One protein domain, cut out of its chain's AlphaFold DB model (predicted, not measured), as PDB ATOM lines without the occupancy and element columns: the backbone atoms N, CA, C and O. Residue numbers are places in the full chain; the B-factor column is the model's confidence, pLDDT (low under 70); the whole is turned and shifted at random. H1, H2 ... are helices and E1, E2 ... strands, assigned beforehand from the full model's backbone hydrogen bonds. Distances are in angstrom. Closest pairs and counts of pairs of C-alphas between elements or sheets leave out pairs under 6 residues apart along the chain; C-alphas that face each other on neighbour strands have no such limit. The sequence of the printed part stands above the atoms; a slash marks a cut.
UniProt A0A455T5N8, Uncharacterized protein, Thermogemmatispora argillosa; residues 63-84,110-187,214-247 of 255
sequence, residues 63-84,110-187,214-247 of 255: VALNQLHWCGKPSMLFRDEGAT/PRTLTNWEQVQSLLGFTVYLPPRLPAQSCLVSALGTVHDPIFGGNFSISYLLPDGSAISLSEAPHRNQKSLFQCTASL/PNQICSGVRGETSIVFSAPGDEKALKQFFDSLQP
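Overview. This is residues 63 to 84, 110 to 187 and 214 to 247 of the 255 residues of an uncharacterized protein of Thermogemmatispora argillosa (UniProt A0A455T5N8). One twisted sheet of eight strands forms a wall, with H1 over one face near one edge, H2 over the same face toward the other edge, and the opposite face bare. Between the two helices, the link from H1 to E3 passes over that same face. The printed part has 134 residues, with named elements in the order E1 E2 H1 E3 E4 E5 E6 E7 E8 E9 H2, and its class is mixed, helices and strands. The sheet runs E2 E1 E4 E5 E6 E9 E8 E7 and is mixed, with E1 and E4 parallel and the other neighbours antiparallel. The whole is compact, with a radius of gyration of the C-alphas of 14.9 A and spans of 45 by 38 by 26 A.

Arrangement. E1, residues 76 to 80, is parallel to E4, residues 138 to 148, at 3 degrees, with N 79 and O 144 2.9 A apart. The edge strand E2, residues 111 to 113, is antiparallel to E1, with N 80 and O 111 at 2.8 A. H1, residues 116 to 122, is on the sheet at a height of 8.9 A, over E1 and, only just, E4, with 3 of its C-alphas falling there; it runs along the strands, at 25 degrees to E1 on the local plane. Its closest C-alphas to E4 are those of Leu 122 and Val 146, 6.0 A. E3, residues 132 to 134, pairs with no named strand, but its residues 132 to 133 pair antiparallel with residues 63 to 64. E4, E5, residues 152 to 160, and E6, residues 166 to 173, form a meander, each strand the antiparallel neighbour of the one before, through two hairpins; N 143 and O 156 are 2.8 A apart, N 157 and O 169 2.9 A. The edge strand E7, residues 182 to 185, is antiparallel to E8, residues 215 to 222, with N 184 and O 217 at 2.8 A. E8 and E9, residues 225 to 232, form a hairpin, with N 218 and O 229 at 2.8 A, and E9 is antiparallel to E6, with N 170 and O 228 at 2.7 A. H2, residues 235 to 244, is on the same face as H1, two layers with the sheet, at a height of 9.0 A and slantwise to the strands, at 45 degrees to E9 on the local plane. Its closest C-alphas to E8 are those of Leu 238 and Cys 218, 7.6 A. H1 and H2 are apart. In both helices every O i to N i+4 pair is within hydrogen-bond range.

Along the chain. E1 begins at C-alpha 76, (201.554, 219.608, 149.016). E4 begins at C-alpha 138, (214.121, 214.642, 147.010), and measures 28.9 A; E5 measures 27.6 A, E6 23.8 A, E8 21.6 A and E9 22.2 A. H2 measures 14.0 A and ends at C-alpha 244, (222.356, 231.831, 149.457).

Size, cuts and confidence. The C-alphas farthest apart are those of Thr 84 and Asp 234, 45.6 A. Residues 85 to 109 and 188 to 213 are not printed; the C-alpha gaps are 8.3 A and 7.6 A. Of the links printed whole, none is long. Mean pLDDT of the printed part is 91.6, with residues 83 to 84, 176 to 178 and 186 to 187 under 70.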
ATOM      1  N   VAL A  63     221.305 220.388 141.299       95.50
ATOM      2  CA  VAL A  63     220.150 220.563 140.406       95.50
ATOM      3  C   VAL A  63     219.202 221.620 140.966       95.50
ATOM      4  O   VAL A  63     219.217 221.900 142.166       95.50
ATOM      5  N   ALA A  64     218.396 222.229 140.097       95.81
ATOM      6  CA  ALA A  64     217.358 223.170 140.516       95.81
ATOM      7  C   ALA A  64     216.239 222.448 141.289       95.81
ATOM      8  O   ALA A  64     215.998 221.262 141.068       95.81
ATOM      9  N   LEU A  65     215.541 223.152 142.186       96.25
ATOM     10  CA  LEU A  65     214.540 222.526 143.062       96.25
ATOM     11  C   LEU A  65     213.362 221.921 142.282       96.25
ATOM     12  O   LEU A  65     212.926 220.823 142.605       96.25
ATOM     13  N   ASN A  66     212.897 222.578 141.217       95.88
ATOM     14  CA  ASN A  66     211.852 222.048 140.330       95.88
ATOM     15  C   ASN A  66     212.272 220.818 139.498       95.88
ATOM     16  O   ASN A  66     211.422 220.192 138.871       95.88
ATOM     17  N   GLN A  67     213.565 220.480 139.466       95.69
ATOM     18  CA  GLN A  67     214.083 219.258 138.839       95.69
ATOM     19  C   GLN A  67     214.212 218.100 139.838       95.69
ATOM     20  O   GLN A  67     214.590 216.995 139.452       95.69
ATOM     21  N   LEU A  68     213.940 218.344 141.122       95.06
ATOM     22  CA  LEU A  68     213.893 217.291 142.129       95.06
ATOM     23  C   LEU A  68     212.630 216.453 141.951       95.06
ATOM     24  O   LEU A  68     211.627 216.909 141.411       95.06
ATOM     25  N   HIS A  69     212.669 215.233 142.470       94.88
ATOM     26  CA  HIS A  69     211.509 214.356 142.561       94.88
ATOM     27  C   HIS A  69     210.949 214.369 143.986       94.88
ATOM     28  O   HIS A  69     211.620 214.780 144.935       94.88
ATOM     29  N   TRP A  70     209.722 213.882 144.155       95.94
ATOM     30  CA  TRP A  70     209.177 213.603 145.479       95.94
ATOM     31  C   TRP A  70     209.816 212.338 146.056       95.94
ATOM     32  O   TRP A  70     209.925 211.334 145.358       95.94
ATOM     33  N   CYS A  71     210.186 212.343 147.339       94.88
ATOM     34  CA  CYS A  71     210.718 211.148 148.011       94.88
ATOM     35  C   CYS A  71     209.693 210.000 148.084       94.88
ATOM     36  O   CYS A  71     210.044 208.853 148.345       94.88
ATOM     37  N   GLY A  72     208.411 210.319 147.906       92.56
ATOM     38  CA  GLY A  72     207.298 209.385 147.938       92.56
ATOM     39  C   GLY A  72     206.079 209.991 147.255       92.56
ATOM     40  O   GLY A  72     206.194 210.644 146.220       92.56
ATOM     41  N   LYS A  73     204.895 209.795 147.840       91.25
ATOM     42  CA  LYS A  73     203.676 210.432 147.325       91.25
ATOM     43  C   LYS A  73     203.799 211.959 147.438       91.25
ATOM     44  O   LYS A  73     204.197 212.425 148.508       91.25
ATOM     45  N   PRO A  74     203.425 212.722 146.395       91.81
ATOM     46  CA  PRO A  74     203.396 214.174 146.472       91.81
ATOM     47  C   PRO A  74     202.594 214.651 147.680       91.81
ATOM     48  O   PRO A  74     201.443 214.256 147.865       91.81
ATOM     49  N   SER A  75     203.220 215.486 148.505       91.94
ATOM     50  CA  SER A  75     202.627 216.029 149.725       91.94
ATOM     51  C   SER A  75     202.732 217.546 149.692       91.94
ATOM     52  O   SER A  75     203.713 218.137 150.148       91.94
ATOM     53  N   MET A  76     201.722 218.163 149.083       94.19
ATOM     54  CA  MET A  76     201.554 219.608 149.016       94.19
ATOM     55  C   MET A  76     200.189 219.964 149.602       94.19
ATOM     56  O   MET A  76     199.164 219.672 148.986       94.19
ATOM     57  N   LEU A  77     200.168 220.540 150.804       94.25
ATOM     58  CA  LEU A  77     198.929 220.814 151.532       94.25
ATOM     59  C   LEU A  77     198.989 222.178 152.208       94.25
ATOM     60  O   LEU A  77     199.711 222.374 153.184       94.25
ATOM     61  N   PHE A  78     198.159 223.093 151.732       95.12
ATOM     62  CA  PHE A  78     198.002 224.410 152.327       95.12
ATOM     63  C   PHE A  78     196.573 224.597 152.814       95.12
ATOM     64  O   PHE A  78     195.633 224.095 152.194       95.12
ATOM     65  N   ARG A  79     196.394 225.302 153.929       93.62
ATOM     66  CA  ARG A  79     195.072 225.583 154.492       93.62
ATOM     67  C   ARG A  79     194.791 227.076 154.453       93.62
ATOM     68  O   ARG A  79     195.550 227.865 154.995       93.62
ATOM     69  N   ASP A  80     193.715 227.452 153.783       91.44
ATOM     70  CA  ASP A  80     193.191 228.810 153.793       91.44
ATOM     71  C   ASP A  80     192.194 228.939 154.937       91.44
ATOM     72  O   ASP A  80     191.103 228.374 154.862       91.44
ATOM     73  N   GLU A  81     192.584 229.632 156.005       87.56
ATOM     74  CA  GLU A  81     191.765 229.823 157.211       87.56
ATOM     75  C   GLU A  81     190.779 230.998 157.074       87.56
ATOM     76  O   GLU A  81     189.832 231.107 157.852       87.56
ATOM     77  N   GLY A  82     190.979 231.866 156.075       77.00
ATOM     78  CA  GLY A  82     190.168 233.060 155.826       77.00
ATOM     79  C   GLY A  82     189.151 232.903 154.694       77.00
ATOM     80  O   GLY A  82     188.408 233.845 154.409       77.00
ATOM     81  N   ALA A  83     189.098 231.737 154.042       65.00
ATOM     82  CA  ALA A  83     188.217 231.494 152.907       65.00
ATOM     83  C   ALA A  83     186.741 231.698 153.281       65.00
ATOM     84  O   ALA A  83     186.162 230.974 154.096       65.00
ATOM     85  N   THR A  84     186.099 232.673 152.640       56.59
ATOM     86  CA  THR A  84     184.642 232.805 152.672       56.59
ATOM     87  C   THR A  84     184.034 231.784 151.719       56.59
ATOM     88  O   THR A  84     184.502 231.600 150.593       56.59
ATOM     89  N   PRO A 110     187.509 226.827 156.590       81.50
ATOM     90  CA  PRO A 110     188.839 226.504 156.111       81.50
ATOM     91  C   PRO A 110     188.801 225.667 154.830       81.50
ATOM     92  O   PRO A 110     188.052 224.688 154.745       81.50
ATOM     93  N   ARG A 111     189.624 226.023 153.842       90.00
ATOM     94  CA  ARG A 111     189.738 225.313 152.558       90.00
ATOM     95  C   ARG A 111     191.146 224.762 152.367       90.00
ATOM     96  O   ARG A 111     192.125 225.414 152.707       90.00
ATOM     97  N   THR A 112     191.262 223.580 151.769       91.94
ATOM     98  CA  THR A 112     192.559 223.032 151.347       91.94
ATOM     99  C   THR A 112     192.946 223.543 149.958       91.94
ATOM    100  O   THR A 112     192.146 223.488 149.020       91.94
ATOM    101  N   LEU A 113     194.189 223.998 149.822       91.75
ATOM    102  CA  LEU A 113     194.828 224.419 148.582       91.75
ATOM    103  C   LEU A 113     196.008 223.485 148.275       91.75
ATOM    104  O   LEU A 113     196.796 223.144 149.155       91.75
ATOM    105  N   THR A 114     196.130 223.083 147.012       91.12
ATOM    106  CA  THR A 114     197.199 222.192 146.519       91.12
ATOM    107  C   THR A 114     197.957 222.776 145.327       91.12
ATOM    108  O   THR A 114     198.910 222.171 144.848       91.12
ATOM    109  N   ASN A 115     197.546 223.949 144.834       91.00
ATOM    110  CA  ASN A 115     198.198 224.647 143.733       91.00
ATOM    111  C   ASN A 115     199.103 225.753 144.293       91.00
ATOM    112  O   ASN A 115     198.623 226.671 144.962       91.00
ATOM    113  N   TRP A 116     200.403 225.668 144.004       92.69
ATOM    114  CA  TRP A 116     201.384 226.624 144.508       92.69
ATOM    115  C   TRP A 116     201.170 228.052 144.000       92.69
ATOM    116  O   TRP A 116     201.320 228.980 144.781       92.69
ATOM    117  N   GLU A 117     200.781 228.256 142.741       92.44
ATOM    118  CA  GLU A 117     200.568 229.604 142.192       92.44
ATOM    119  C   GLU A 117     199.449 230.340 142.943       92.44
ATOM    120  O   GLU A 117     199.575 231.523 143.259       92.44
ATOM    121  N   GLN A 118     198.383 229.615 143.309       91.56
ATOM    122  CA  GLN A 118     197.315 230.154 144.153       91.56
ATOM    123  C   GLN A 118     197.851 230.506 145.542       91.56
ATOM    124  O   GLN A 118     197.683 231.633 146.001       91.56
ATOM    125  N   VAL A 119     198.544 229.571 146.193       93.00
ATOM    126  CA  VAL A 119     199.087 229.756 147.548       93.00
ATOM    127  C   VAL A 119     200.075 230.919 147.602       93.00
ATOM    128  O   VAL A 119     199.969 231.761 148.488       93.00
ATOM    129  N   GLN A 120     200.984 231.015 146.631       92.31
ATOM    130  CA  GLN A 120     202.007 232.054 146.561       92.31
ATOM    131  C   GLN A 120     201.394 233.458 146.566       92.31
ATOM    132  O   GLN A 120     201.920 234.351 147.227       92.31
ATOM    133  N   SER A 121     200.259 233.649 145.886       91.88
ATOM    134  CA  SER A 121     199.547 234.933 145.879       91.88
ATOM    135  C   SER A 121     198.848 235.273 147.205       91.88
ATOM    136  O   SER A 121     198.626 236.447 147.491       91.88
ATOM    137  N   LEU A 122     198.534 234.264 148.027       92.31
ATOM    138  CA  LEU A 122     197.762 234.401 149.269       92.31
ATOM    139  C   LEU A 122     198.624 234.388 150.544       92.31
ATOM    140  O   LEU A 122     198.129 234.711 151.621       92.31
ATOM    141  N   LEU A 123     199.910 234.028 150.454       91.06
ATOM    142  CA  LEU A 123     200.809 233.944 151.617       91.06
ATOM    143  C   LEU A 123     201.015 235.295 152.316       91.06
ATOM    144  O   LEU A 123     201.164 235.338 153.537       91.06
ATOM    145  N   GLY A 124     201.038 236.393 151.559       89.50
ATOM    146  CA  GLY A 124     201.285 237.732 152.102       89.50
ATOM    147  C   GLY A 124     202.736 237.989 152.538       89.50
ATOM    148  O   GLY A 124     202.988 238.960 153.245       89.50
ATOM    149  N   PHE A 125     203.689 237.139 152.137       93.06
ATOM    150  CA  PHE A 125     205.133 237.347 152.307       93.06
ATOM    151  C   PHE A 125     205.922 236.644 151.190       93.06
ATOM    152  O   PHE A 125     205.358 235.903 150.385       93.06
ATOM    153  N   THR A 126     207.233 236.894 151.119       95.12
ATOM    154  CA  THR A 126     208.114 236.315 150.091       95.12
ATOM    155  C   THR A 126     208.813 235.066 150.614       95.12
ATOM    156  O   THR A 126     209.531 235.138 151.600       95.12
ATOM    157  N   VAL A 127     208.668 233.941 149.919       96.81
ATOM    158  CA  VAL A 127     209.358 232.690 150.271       96.81
ATOM    159  C   VAL A 127     210.788 232.672 149.718       96.81
ATOM    160  O   VAL A 127     211.008 233.002 148.548       96.81
ATOM    161  N   TYR A 128     211.753 232.271 150.548       97.75
ATOM    162  CA  TYR A 128     213.188 232.243 150.266       97.75
ATOM    163  C   TYR A 128     213.747 230.818 150.331       97.75
ATOM    164  O   TYR A 128     213.950 230.252 151.402       97.75
ATOM    165  N   LEU A 129     214.118 230.270 149.176       98.25
ATOM    166  CA  LEU A 129     214.585 228.888 149.054       98.25
ATOM    167  C   LEU A 129     216.013 228.804 148.519       98.25
ATOM    168  O   LEU A 129     216.484 229.737 147.858       98.25
ATOM    169  N   PRO A 130     216.730 227.692 148.772       97.25
ATOM    170  CA  PRO A 130     217.996 227.459 148.102       97.25
ATOM    171  C   PRO A 130     217.744 227.346 146.592       97.25
ATOM    172  O   PRO A 130     216.785 226.700 146.187       97.25
ATOM    173  N   PRO A 131     218.587 227.931 145.729       95.81
ATOM    174  CA  PRO A 131     218.379 227.855 144.284       95.81
ATOM    175  C   PRO A 131     218.640 226.448 143.732       95.81
ATOM    176  O   PRO A 131     218.127 226.086 142.671       95.81
ATOM    177  N   ARG A 132     219.480 225.664 144.420       96.06
ATOM    178  CA  ARG A 132     219.878 224.314 144.023       96.06
ATOM    179  C   ARG A 132     220.110 223.423 145.234       96.06
ATOM    180  O   ARG A 132     220.535 223.903 146.283       96.06
ATOM    181  N   LEU A 133     219.902 222.126 145.047       95.69
ATOM    182  CA  LEU A 133     220.239 221.068 146.000       95.69
ATOM    183  C   LEU A 133     221.050 219.967 145.294       95.69
ATOM    184  O   LEU A 133     221.101 219.948 144.062       95.69
ATOM    185  N   PRO A 134     221.733 219.070 146.027       95.12
ATOM    186  CA  PRO A 134     222.391 217.911 145.427       95.12
ATOM    187  C   PRO A 134     221.445 217.090 144.530       95.12
ATOM    188  O   PRO A 134     220.269 216.934 144.839       95.12
ATOM    189  N   ALA A 135     221.955 216.533 143.431       91.25
ATOM    190  CA  ALA A 135     221.152 215.888 142.382       91.25
ATOM    191  C   ALA A 135     220.283 214.701 142.846       91.25
ATOM    192  O   ALA A 135     219.292 214.375 142.201       91.25
ATOM    193  N   GLN A 136     220.651 214.050 143.951       92.75
ATOM    194  CA  GLN A 136     219.914 212.921 144.533       92.75
ATOM    195  C   GLN A 136     219.034 213.327 145.721       92.75
ATOM    196  O   GLN A 136     218.527 212.470 146.441       92.75
ATOM    197  N   SER A 137     218.869 214.626 145.956       95.88
ATOM    198  CA  SER A 137     217.885 215.109 146.911       95.88
ATOM    199  C   SER A 137     216.471 214.855 146.404       95.88
ATOM    200  O   SER A 137     216.217 214.783 145.199       95.88
ATOM    201  N   CYS A 138     215.532 214.757 147.333       96.06
ATOM    202  CA  CYS A 138     214.121 214.642 147.010       96.06
ATOM    203  C   CYS A 138     213.281 215.512 147.945       96.06
ATOM    204  O   CYS A 138     213.654 215.777 149.092       96.06
ATOM    205  N   LEU A 139     212.153 215.990 147.431       97.38
ATOM    206  CA  LEU A 139     211.180 216.776 148.175       97.38
ATOM    207  C   LEU A 139     210.295 215.841 149.007       97.38
ATOM    208  O   LEU A 139     209.687 214.909 148.481       97.38
ATOM    209  N   VAL A 140     210.218 216.086 150.312       97.06
ATOM    210  CA  VAL A 140     209.417 215.282 151.246       97.06
ATOM    211  C   VAL A 140     208.005 215.849 151.355       97.06
ATOM    212  O   VAL A 140     207.025 215.121 151.212       97.06
ATOM    213  N   SER A 141     207.900 217.153 151.609       96.62
ATOM    214  CA  SER A 141     206.625 217.829 151.847       96.62
ATOM    215  C   SER A 141     206.750 219.335 151.671       96.62
ATOM    216  O   SER A 141     207.794 219.904 151.989       96.62
ATOM    217  N   ALA A 142     205.657 219.966 151.250       97.06
ATOM    218  CA  ALA A 142     205.452 221.406 151.317       97.06
ATOM    219  C   ALA A 142     204.079 221.691 151.935       97.06
ATOM    220  O   ALA A 142     203.055 221.210 151.448       97.06
ATOM    221  N   LEU A 143     204.061 222.426 153.039       96.19
ATOM    222  CA  LEU A 143     202.883 222.632 153.870       96.19
ATOM    223  C   LEU A 143     202.768 224.097 154.272       96.19
ATOM    224  O   LEU A 143     203.766 224.816 154.306       96.19
ATOM    225  N   GLY A 144     201.569 224.532 154.636       94.81
ATOM    226  CA  GLY A 144     201.419 225.822 155.290       94.81
ATOM    227  C   GLY A 144     199.983 226.285 155.454       94.81
ATOM    228  O   GLY A 144     199.031 225.551 155.180       94.81
ATOM    229  N   THR A 145     199.833 227.525 155.886       93.94
ATOM    230  CA  THR A 145     198.545 228.195 156.029       93.94
ATOM    231  C   THR A 145     198.569 229.544 155.327       93.94
ATOM    232  O   THR A 145     199.611 230.189 155.207       93.94
ATOM    233  N   VAL A 146     197.413 229.977 154.843       93.06
ATOM    234  CA  VAL A 146     197.182 231.330 154.336       93.06
ATOM    235  C   VAL A 146     196.002 231.938 155.087       93.06
ATOM    236  O   VAL A 146     195.112 231.221 155.550       93.06
ATOM    237  N   HIS A 147     196.027 233.261 155.236       90.25
ATOM    238  CA  HIS A 147     195.002 234.032 155.945       90.25
ATOM    239  C   HIS A 147     194.699 233.576 157.386       90.25
ATOM    240  O   HIS A 147     193.572 233.747 157.849       90.25
ATOM    241  N   ASP A 148     195.674 233.033 158.128       85.19
ATOM    242  CA  ASP A 148     195.473 232.807 159.562       85.19
ATOM    243  C   ASP A 148     195.249 234.170 160.254       85.19
ATOM    244  O   ASP A 148     196.099 235.062 160.138       85.19
ATOM    245  N   PRO A 149     194.128 234.375 160.967       80.38
ATOM    246  CA  PRO A 149     193.793 235.673 161.550       80.38
ATOM    247  C   PRO A 149     194.761 236.107 162.660       80.38
ATOM    248  O   PRO A 149     194.861 237.295 162.964       80.38
ATOM    249  N   ILE A 150     195.482 235.164 163.270       82.88
ATOM    250  CA  ILE A 150     196.435 235.418 164.351       82.88
ATOM    251  C   ILE A 150     197.840 235.555 163.762       82.88
ATOM    252  O   ILE A 150     198.517 236.568 163.978       82.88
ATOM    253  N   PHE A 151     198.275 234.562 162.988       81.50
ATOM    254  CA  PHE A 151     199.667 234.406 162.562       81.50
ATOM    255  C   PHE A 151     199.937 234.849 161.118       81.50
ATOM    256  O   PHE A 151     201.073 235.206 160.800       81.50
ATOM    257  N   GLY A 152     198.908 235.016 160.288       86.56
ATOM    258  CA  GLY A 152     199.035 235.333 158.865       86.56
ATOM    259  C   GLY A 152     199.350 234.094 158.024       86.56
ATOM    260  O   GLY A 152     198.891 232.996 158.317       86.56
ATOM    261  N   GLY A 153     200.119 234.253 156.949       92.12
ATOM    262  CA  GLY A 153     200.603 233.104 156.188       92.12
ATOM    263  C   GLY A 153     201.758 232.389 156.890       92.12
ATOM    264  O   GLY A 153     202.550 233.016 157.594       92.12
ATOM    265  N   ASN A 154     201.911 231.093 156.648       95.38
ATOM    266  CA  ASN A 154     203.163 230.385 156.882       95.38
ATOM    267  C   ASN A 154     203.450 229.411 155.736       95.38
ATOM    268  O   ASN A 154     202.561 228.992 154.993       95.38
ATOM    269  N   PHE A 155     204.717 229.059 155.595       97.19
ATOM    270  CA  PHE A 155     205.187 228.125 154.591       97.19
ATOM    271  C   PHE A 155     206.246 227.226 155.216       97.19
ATOM    272  O   PHE A 155     207.084 227.684 155.984       97.19
ATOM    273  N   SER A 156     206.211 225.930 154.949       97.50
ATOM    274  CA  SER A 156     207.236 224.993 155.397       97.50
ATOM    275  C   SER A 156     207.523 223.965 154.320       97.50
ATOM    276  O   SER A 156     206.607 223.430 153.699       97.50
ATOM    277  N   ILE A 157     208.800 223.671 154.107       98.19
ATOM    278  CA  ILE A 157     209.257 222.750 153.073       98.19
ATOM    279  C   ILE A 157     210.404 221.891 153.588       98.19
ATOM    280  O   ILE A 157     211.289 222.378 154.294       98.19
ATOM    281  N   SER A 158     210.398 220.609 153.238       97.75
ATOM    282  CA  SER A 158     211.392 219.653 153.725       97.75
ATOM    283  C   SER A 158     211.953 218.801 152.594       97.75
ATOM    284  O   SER A 158     211.210 218.307 151.748       97.75
ATOM    285  N   TYR A 159     213.264 218.583 152.619       97.62
ATOM    286  CA  TYR A 159     214.019 217.800 151.650       97.62
ATOM    287  C   TYR A 159     214.816 216.707 152.355       97.62
ATOM    288  O   TYR A 159     215.353 216.931 153.443       97.62
ATOM    289  N   LEU A 160     214.952 215.555 151.704       96.62
ATOM    290  CA  LEU A 160     215.914 214.525 152.081       96.62
ATOM    291  C   LEU A 160     217.152 214.664 151.189       96.62
ATOM    292  O   LEU A 160     217.041 214.807 149.970       96.62
ATOM    293  N   LEU A 161     218.331 214.670 151.800       95.19
ATOM    294  CA  LEU A 161     219.626 214.741 151.135       95.19
ATOM    295  C   LEU A 161     220.153 213.327 150.810       95.19
ATOM    296  O   LEU A 161     219.698 212.348 151.407       95.19
ATOM    297  N   PRO A 162     221.135 213.195 149.896       92.69
ATOM    298  CA  PRO A 162     221.636 211.886 149.455       92.69
ATOM    299  C   PRO A 162     222.302 211.061 150.564       92.69
ATOM    300  O   PRO A 162     222.348 209.838 150.497       92.69
ATOM    301  N   ASP A 163     222.818 211.727 151.597       90.00
ATOM    302  CA  ASP A 163     223.425 211.112 152.781       90.00
ATOM    303  C   ASP A 163     222.387 210.691 153.845       90.00
ATOM    304  O   ASP A 163     222.750 210.261 154.941       90.00
ATOM    305  N   GLY A 164     221.089 210.831 153.549       90.06
ATOM    306  CA  GLY A 164     219.987 210.545 154.467       90.06
ATOM    307  C   GLY A 164     219.784 211.606 155.553       90.06
ATOM    308  O   GLY A 164     218.975 211.420 156.468       90.06
ATOM    309  N   SER A 165     220.513 212.721 155.501       92.69
ATOM    310  CA  SER A 165     220.197 213.903 156.300       92.69
ATOM    311  C   SER A 165     219.021 214.673 155.691       92.69
ATOM    312  O   SER A 165     218.594 214.402 154.572       92.69
ATOM    313  N   ALA A 166     218.440 215.599 156.450       94.19
ATOM    314  CA  ALA A 166     217.268 216.348 156.015       94.19
ATOM    315  C   ALA A 166     217.488 217.846 156.200       94.19
ATOM    316  O   ALA A 166     218.109 218.268 157.178       94.19
ATOM    317  N   ILE A 167     216.941 218.624 155.269       95.94
ATOM    318  CA  ILE A 167     216.824 220.076 155.379       95.94
ATOM    319  C   ILE A 167     215.342 220.398 155.505       95.94
ATOM    320  O   ILE A 167     214.555 219.981 154.661       95.94
ATOM    321  N   SER A 168     214.954 221.159 156.522       97.38
ATOM    322  CA  SER A 168     213.596 221.691 156.644       97.38
ATOM    323  C   SER A 168     213.653 223.196 156.813       97.38
ATOM    324  O   SER A 168     214.397 223.660 157.667       97.38
ATOM    325  N   LEU A 169     212.864 223.940 156.043       98.06
ATOM    326  CA  LEU A 169     212.686 225.383 156.170       98.06
ATOM    327  C   LEU A 169     211.249 225.672 156.604       98.06
ATOM    328  O   LEU A 169     210.321 225.009 156.146       98.06
ATOM    329  N   SER A 170     211.081 226.644 157.489       97.56
ATOM    330  CA  SER A 170     209.805 227.172 157.954       97.56
ATOM    331  C   SER A 170     209.873 228.693 157.917       97.56
ATOM    332  O   SER A 170     210.809 229.297 158.440       97.56
ATOM    333  N   GLU A 171     208.908 229.307 157.253       96.75
ATOM    334  CA  GLU A 171     208.917 230.712 156.884       96.75
ATOM    335  C   GLU A 171     207.587 231.368 157.241       96.75
ATOM    336  O   GLU A 171     206.515 230.782 157.062       96.75
ATOM    337  N   ALA A 172     207.661 232.593 157.753       95.00
ATOM    338  CA  ALA A 172     206.499 233.381 158.142       95.00
ATOM    339  C   ALA A 172     206.790 234.891 158.045       95.00
ATOM    340  O   ALA A 172     207.959 235.298 158.101       95.00
ATOM    341  N   PRO A 173     205.750 235.745 157.964       92.81
ATOM    342  CA  PRO A 173     205.905 237.190 157.996       92.81
ATOM    343  C   PRO A 173     206.659 237.655 159.241       92.81
ATOM    344  O   PRO A 173     206.388 237.232 160.371       92.81
ATOM    345  N   HIS A 174     207.597 238.569 159.044       89.81
ATOM    346  CA  HIS A 174     208.377 239.144 160.120       89.81
ATOM    347  C   HIS A 174     207.584 240.237 160.861       89.81
ATOM    348  O   HIS A 174     207.200 241.240 160.270       89.81
ATOM    349  N   ARG A 175     207.353 240.074 162.173       80.81
ATOM    350  CA  ARG A 175     206.451 240.943 162.966       80.81
ATOM    351  C   ARG A 175     207.132 241.941 163.920       80.81
ATOM    352  O   ARG A 175     206.499 242.352 164.886       80.81
ATOM    353  N   ASN A 176     208.361 242.392 163.638       65.75
ATOM    354  CA  ASN A 176     209.116 243.435 164.381       65.75
ATOM    355  C   ASN A 176     210.094 242.969 165.481       65.75
ATOM    356  O   ASN A 176     210.235 243.633 166.508       65.75
ATOM    357  N   GLN A 177     210.849 241.893 165.265       64.25
ATOM    358  CA  GLN A 177     212.025 241.600 166.097       64.25
ATOM    359  C   GLN A 177     213.293 241.664 165.252       64.25
ATOM    360  O   GLN A 177     213.468 240.867 164.344       64.25
ATOM    361  N   LYS A 178     214.238 242.562 165.554       63.16
ATOM    362  CA  LYS A 178     215.571 242.474 164.934       63.16
ATOM    363  C   LYS A 178     216.196 241.122 165.294       63.16
ATOM    364  O   LYS A 178     216.764 240.970 166.369       63.16
ATOM    365  N   SER A 179     216.064 240.147 164.406       75.19
ATOM    366  CA  SER A 179     216.617 238.814 164.574       75.19
ATOM    367  C   SER A 179     217.911 238.763 163.779       75.19
ATOM    368  O   SER A 179     217.935 238.895 162.554       75.19
ATOM    369  N   LEU A 180     219.008 238.659 164.523       85.50
ATOM    370  CA  LEU A 180     220.295 238.285 163.963       85.50
ATOM    371  C   LEU A 180     220.259 236.793 163.641       85.50
ATOM    372  O   LEU A 180     219.564 236.030 164.310       85.50
ATOM    373  N   PHE A 181     221.031 236.392 162.637       93.75
ATOM    374  CA  PHE A 181     221.227 234.981 162.343       93.75
ATOM    375  C   PHE A 181     221.810 234.270 163.571       93.75
ATOM    376  O   PHE A 181     222.820 234.723 164.113       93.75
ATOM    377  N   GLN A 182     221.173 233.187 164.007       94.06
ATOM    378  CA  GLN A 182     221.597 232.393 165.160       94.06
ATOM    379  C   GLN A 182     221.326 230.918 164.901       94.06
ATOM    380  O   GLN A 182     220.264 230.577 164.381       94.06
ATOM    381  N   CYS A 183     222.248 230.056 165.323       93.81
ATOM    382  CA  CYS A 183     222.084 228.609 165.283       93.81
ATOM    383  C   CYS A 183     222.195 227.999 166.680       93.81
ATOM    384  O   CYS A 183     222.956 228.453 167.532       93.81
ATOM    385  N   THR A 184     221.441 226.930 166.900       92.00
ATOM    386  CA  THR A 184     221.496 226.103 168.103       92.00
ATOM    387  C   THR A 184     221.670 224.651 167.687       92.00
ATOM    388  O   THR A 184     220.962 224.148 166.814       92.00
ATOM    389  N   ALA A 185     222.638 223.961 168.287       83.81
ATOM    390  CA  ALA A 185     222.827 222.542 168.023       83.81
ATOM    391  C   ALA A 185     221.640 221.754 168.592       83.81
ATOM    392  O   ALA A 185     221.327 221.863 169.779       83.81
ATOM    393  N   SER A 186     220.996 220.926 167.765       69.50
ATOM    394  CA  SER A 186     220.067 219.923 168.276       69.50
ATOM    395  C   SER A 186     220.884 218.775 168.850       69.50
ATOM    396  O   SER A 186     221.399 217.928 168.120       69.50
ATOM    397  N   LEU A 187     221.028 218.756 170.174       57.16
ATOM    398  CA  LEU A 187     221.570 217.607 170.887       57.16
ATOM    399  C   LEU A 187     220.564 216.462 170.767       57.16
ATOM    400  O   LEU A 187     219.654 216.320 171.581       57.16
ATOM    401  N   PRO A 214     226.011 216.794 163.245       82.44
ATOM    402  CA  PRO A 214     224.820 217.109 164.018       82.44
ATOM    403  C   PRO A 214     223.936 218.102 163.258       82.44
ATOM    404  O   PRO A 214     224.431 219.032 162.617       82.44
ATOM    405  N   ASN A 215     222.620 217.907 163.352       89.31
ATOM    406  CA  ASN A 215     221.663 218.895 162.872       89.31
ATOM    407  C   ASN A 215     221.689 220.115 163.794       89.31
ATOM    408  O   ASN A 215     221.686 219.988 165.022       89.31
ATOM    409  N   GLN A 216     221.653 221.301 163.202       93.75
ATOM    410  CA  GLN A 216     221.394 222.534 163.931       93.75
ATOM    411  C   GLN A 216     220.024 223.078 163.548       93.75
ATOM    412  O   GLN A 216     219.478 222.734 162.498       93.75
ATOM    413  N   ILE A 217     219.463 223.903 164.424       95.44
ATOM    414  CA  ILE A 217     218.291 224.727 164.155       95.44
ATOM    415  C   ILE A 217     218.785 226.163 164.104       95.44
ATOM    416  O   ILE A 217     219.315 226.675 165.092       95.44
ATOM    417  N   CYS A 218     218.622 226.792 162.953       95.75
ATOM    418  CA  CYS A 218     219.037 228.155 162.699       95.75
ATOM    419  C   CYS A 218     217.821 229.035 162.427       95.75
ATOM    420  O   CYS A 218     216.826 228.587 161.860       95.75
ATOM    421  N   SER A 219     217.908 230.298 162.819       95.31
ATOM    422  CA  SER A 219     216.874 231.300 162.580       95.31
ATOM    423  C   SER A 219     217.493 232.604 162.099       95.31
ATOM    424  O   SER A 219     218.628 232.926 162.452       95.31
ATOM    425  N   GLY A 220     216.763 233.342 161.273       94.94
ATOM    426  CA  GLY A 220     217.165 234.658 160.794       94.94
ATOM    427  C   GLY A 220     216.068 235.321 159.970       94.94
ATOM    428  O   GLY A 220     215.010 234.741 159.729       94.94
ATOM    429  N   VAL A 221     216.328 236.547 159.518       94.69
ATOM    430  CA  VAL A 221     215.375 237.337 158.724       94.69
ATOM    431  C   VAL A 221     215.969 237.696 157.363       94.69
ATOM    432  O   VAL A 221     217.122 238.124 157.268       94.69
ATOM    433  N   ARG A 222     215.171 237.536 156.302       92.69
ATOM    434  CA  ARG A 222     215.460 237.987 154.932       92.69
ATOM    435  C   ARG A 222     214.305 238.848 154.440       92.69
ATOM    436  O   ARG A 222     213.172 238.381 154.380       92.69
ATOM    437  N   GLY A 223     214.588 240.104 154.097       90.62
ATOM    438  CA  GLY A 223     213.535 241.063 153.761       90.62
ATOM    439  C   GLY A 223     212.522 241.172 154.903       90.62
ATOM    440  O   GLY A 223     212.897 241.463 156.036       90.62
ATOM    441  N   GLU A 224     211.260 240.870 154.608       90.12
ATOM    442  CA  GLU A 224     210.152 240.848 155.576       90.12
ATOM    443  C   GLU A 224     209.778 239.425 156.024       90.12
ATOM    444  O   GLU A 224     208.688 239.195 156.539       90.12
ATOM    445  N   THR A 225     210.657 238.444 155.816       93.75
ATOM    446  CA  THR A 225     210.386 237.027 156.093       93.75
ATOM    447  C   THR A 225     211.316 236.499 157.174       93.75
ATOM    448  O   THR A 225     212.540 236.594 157.076       93.75
ATOM    449  N   SER A 226     210.718 235.949 158.227       94.62
ATOM    450  CA  SER A 226     211.415 235.179 159.250       94.62
ATOM    451  C   SER A 226     211.569 233.749 158.758       94.62
ATOM    452  O   SER A 226     210.577 233.128 158.389       94.62
ATOM    453  N   ILE A 227     212.790 233.226 158.784       96.19
ATOM    454  CA  ILE A 227     213.121 231.884 158.309       96.19
ATOM    455  C   ILE A 227     213.747 231.123 159.470       96.19
ATOM    456  O   ILE A 227     214.750 231.554 160.043       96.19
ATOM    457  N   VAL A 228     213.168 229.977 159.799       96.38
ATOM    458  CA  VAL A 228     213.726 228.986 160.715       96.38
ATOM    459  C   VAL A 228     214.004 227.736 159.903       96.38
ATOM    460  O   VAL A 228     213.115 227.228 159.229       96.38
ATOM    461  N   PHE A 229     215.224 227.219 159.951       97.31
ATOM    462  CA  PHE A 229     215.558 225.992 159.243       97.31
ATOM    463  C   PHE A 229     216.385 225.047 160.097       97.31
ATOM    464  O   PHE A 229     217.128 225.464 160.983       97.31
ATOM    465  N   SER A 230     216.258 223.756 159.811       96.38
ATOM    466  CA  SER A 230     217.125 222.726 160.362       96.38
ATOM    467  C   SER A 230     217.873 222.023 159.248       96.38
ATOM    468  O   SER A 230     217.274 221.666 158.235       96.38
ATOM    469  N   ALA A 231     219.179 221.851 159.432       94.81
ATOM    470  CA  ALA A 231     220.063 221.179 158.490       94.81
ATOM    471  C   ALA A 231     221.332 220.679 159.209       94.81
ATOM    472  O   ALA A 231     221.700 221.227 160.258       94.81
ATOM    473  N   PRO A 232     222.015 219.655 158.671       93.06
ATOM    474  CA  PRO A 232     223.330 219.249 159.155       93.06
ATOM    475  C   PRO A 232     224.391 220.287 158.775       93.06
ATOM    476  O   PRO A 232     224.399 220.798 157.655       93.06
ATOM    477  N   GLY A 233     225.328 220.565 159.676       90.50
ATOM    478  CA  GLY A 233     226.460 221.442 159.372       90.50
ATOM    479  C   GLY A 233     226.983 222.200 160.580       90.50
ATOM    480  O   GLY A 233     226.432 222.113 161.676       90.50
ATOM    481  N   ASP A 234     228.064 222.946 160.370       91.31
ATOM    482  CA  ASP A 234     228.516 223.972 161.306       91.31
ATOM    483  C   ASP A 234     227.823 225.318 161.029       91.31
ATOM    484  O   ASP A 234     227.273 225.552 159.953       91.31
ATOM    485  N   GLU A 235     227.854 226.227 162.005       92.31
ATOM    486  CA  GLU A 235     227.173 227.523 161.908       92.31
ATOM    487  C   GLU A 235     227.631 228.342 160.691       92.31
ATOM    488  O   GLU A 235     226.827 229.031 160.064       92.31
ATOM    489  N   LYS A 236     228.908 228.241 160.300       93.75
ATOM    490  CA  LYS A 236     229.460 228.987 159.165       93.75
ATOM    491  C   LYS A 236     228.863 228.501 157.845       93.75
ATOM    492  O   LYS A 236     228.446 229.326 157.031       93.75
ATOM    493  N   ALA A 237     228.810 227.189 157.633       93.69
ATOM    494  CA  ALA A 237     228.194 226.587 156.457       93.69
ATOM    495  C   ALA A 237     226.686 226.876 156.408       93.69
ATOM    496  O   ALA A 237     226.159 227.238 155.357       93.69
ATOM    497  N   LEU A 238     225.999 226.800 157.551       95.56
ATOM    498  CA  LEU A 238     224.566 227.090 157.640       95.56
ATOM    499  C   LEU A 238     224.262 228.575 157.417       95.56
ATOM    500  O   LEU A 238     223.260 228.910 156.784       95.56
ATOM    501  N   LYS A 239     225.154 229.474 157.839       95.88
ATOM    502  CA  LYS A 239     225.058 230.893 157.497       95.88
ATOM    503  C   LYS A 239     225.215 231.116 155.994       95.88
ATOM    504  O   LYS A 239     224.439 231.866 155.415       95.88
ATOM    505  N   GLN A 240     226.176 230.457 155.346       96.12
ATOM    506  CA  GLN A 240     226.333 230.538 153.889       96.12
ATOM    507  C   GLN A 240     225.105 229.997 153.151       96.12
ATOM    508  O   GLN A 240     224.662 230.603 152.178       96.12
ATOM    509  N   PHE A 241     224.524 228.897 153.637       96.12
ATOM    510  CA  PHE A 241     223.265 228.367 153.122       96.12
ATOM    511  C   PHE A 241     222.146 229.414 153.224       96.12
ATOM    512  O   PHE A 241     221.526 229.738 152.211       96.12
ATOM    513  N   PHE A 242     221.956 230.020 154.397       96.94
ATOM    514  CA  PHE A 242     220.981 231.094 154.615       96.94
ATOM    515  C   PHE A 242     221.227 232.320 153.716       96.94
ATOM    516  O   PHE A 242     220.302 232.860 153.104       96.94
ATOM    517  N   ASP A 243     222.488 232.728 153.574       96.44
ATOM    518  CA  ASP A 243     222.905 233.842 152.721       96.44
ATOM    519  C   ASP A 243     222.749 233.534 151.218       96.44
ATOM    520  O   ASP A 243     222.732 234.461 150.405       96.44
ATOM    521  N   SER A 244     222.596 232.263 150.839       96.62
ATOM    522  CA  SER A 244     222.356 231.831 149.457       96.62
ATOM    523  C   SER A 244     220.876 231.731 149.080       96.62
ATOM    524  O   SER A 244     220.576 231.588 147.895       96.62
ATOM    525  N   LEU A 245     219.959 231.813 150.056       97.69
ATOM    526  CA  LEU A 245     218.521 231.717 149.803       97.69
ATOM    527  C   LEU A 245     218.052 232.866 148.907       97.69
ATOM    528  O   LEU A 245     218.406 234.028 149.142       97.69
ATOM    529  N   GLN A 246     217.239 232.529 147.908       97.56
ATOM    530  CA  GLN A 246     216.723 233.450 146.901       97.56
ATOM    531  C   GLN A 246     215.193 233.481 146.920       97.56
ATOM    532  O   GLN A 246     214.562 232.451 147.170       97.56
ATOM    533  N   PRO A 247     214.586 234.645 146.639       97.00
ATOM    534  CA  PRO A 247     213.151 234.729 146.427       97.00
ATOM    535  C   PRO A 247     212.769 234.108 145.076       97.00
ATOM    536  O   PRO A 247     213.597 234.018 144.170       97.00
TER     537      PRO A 247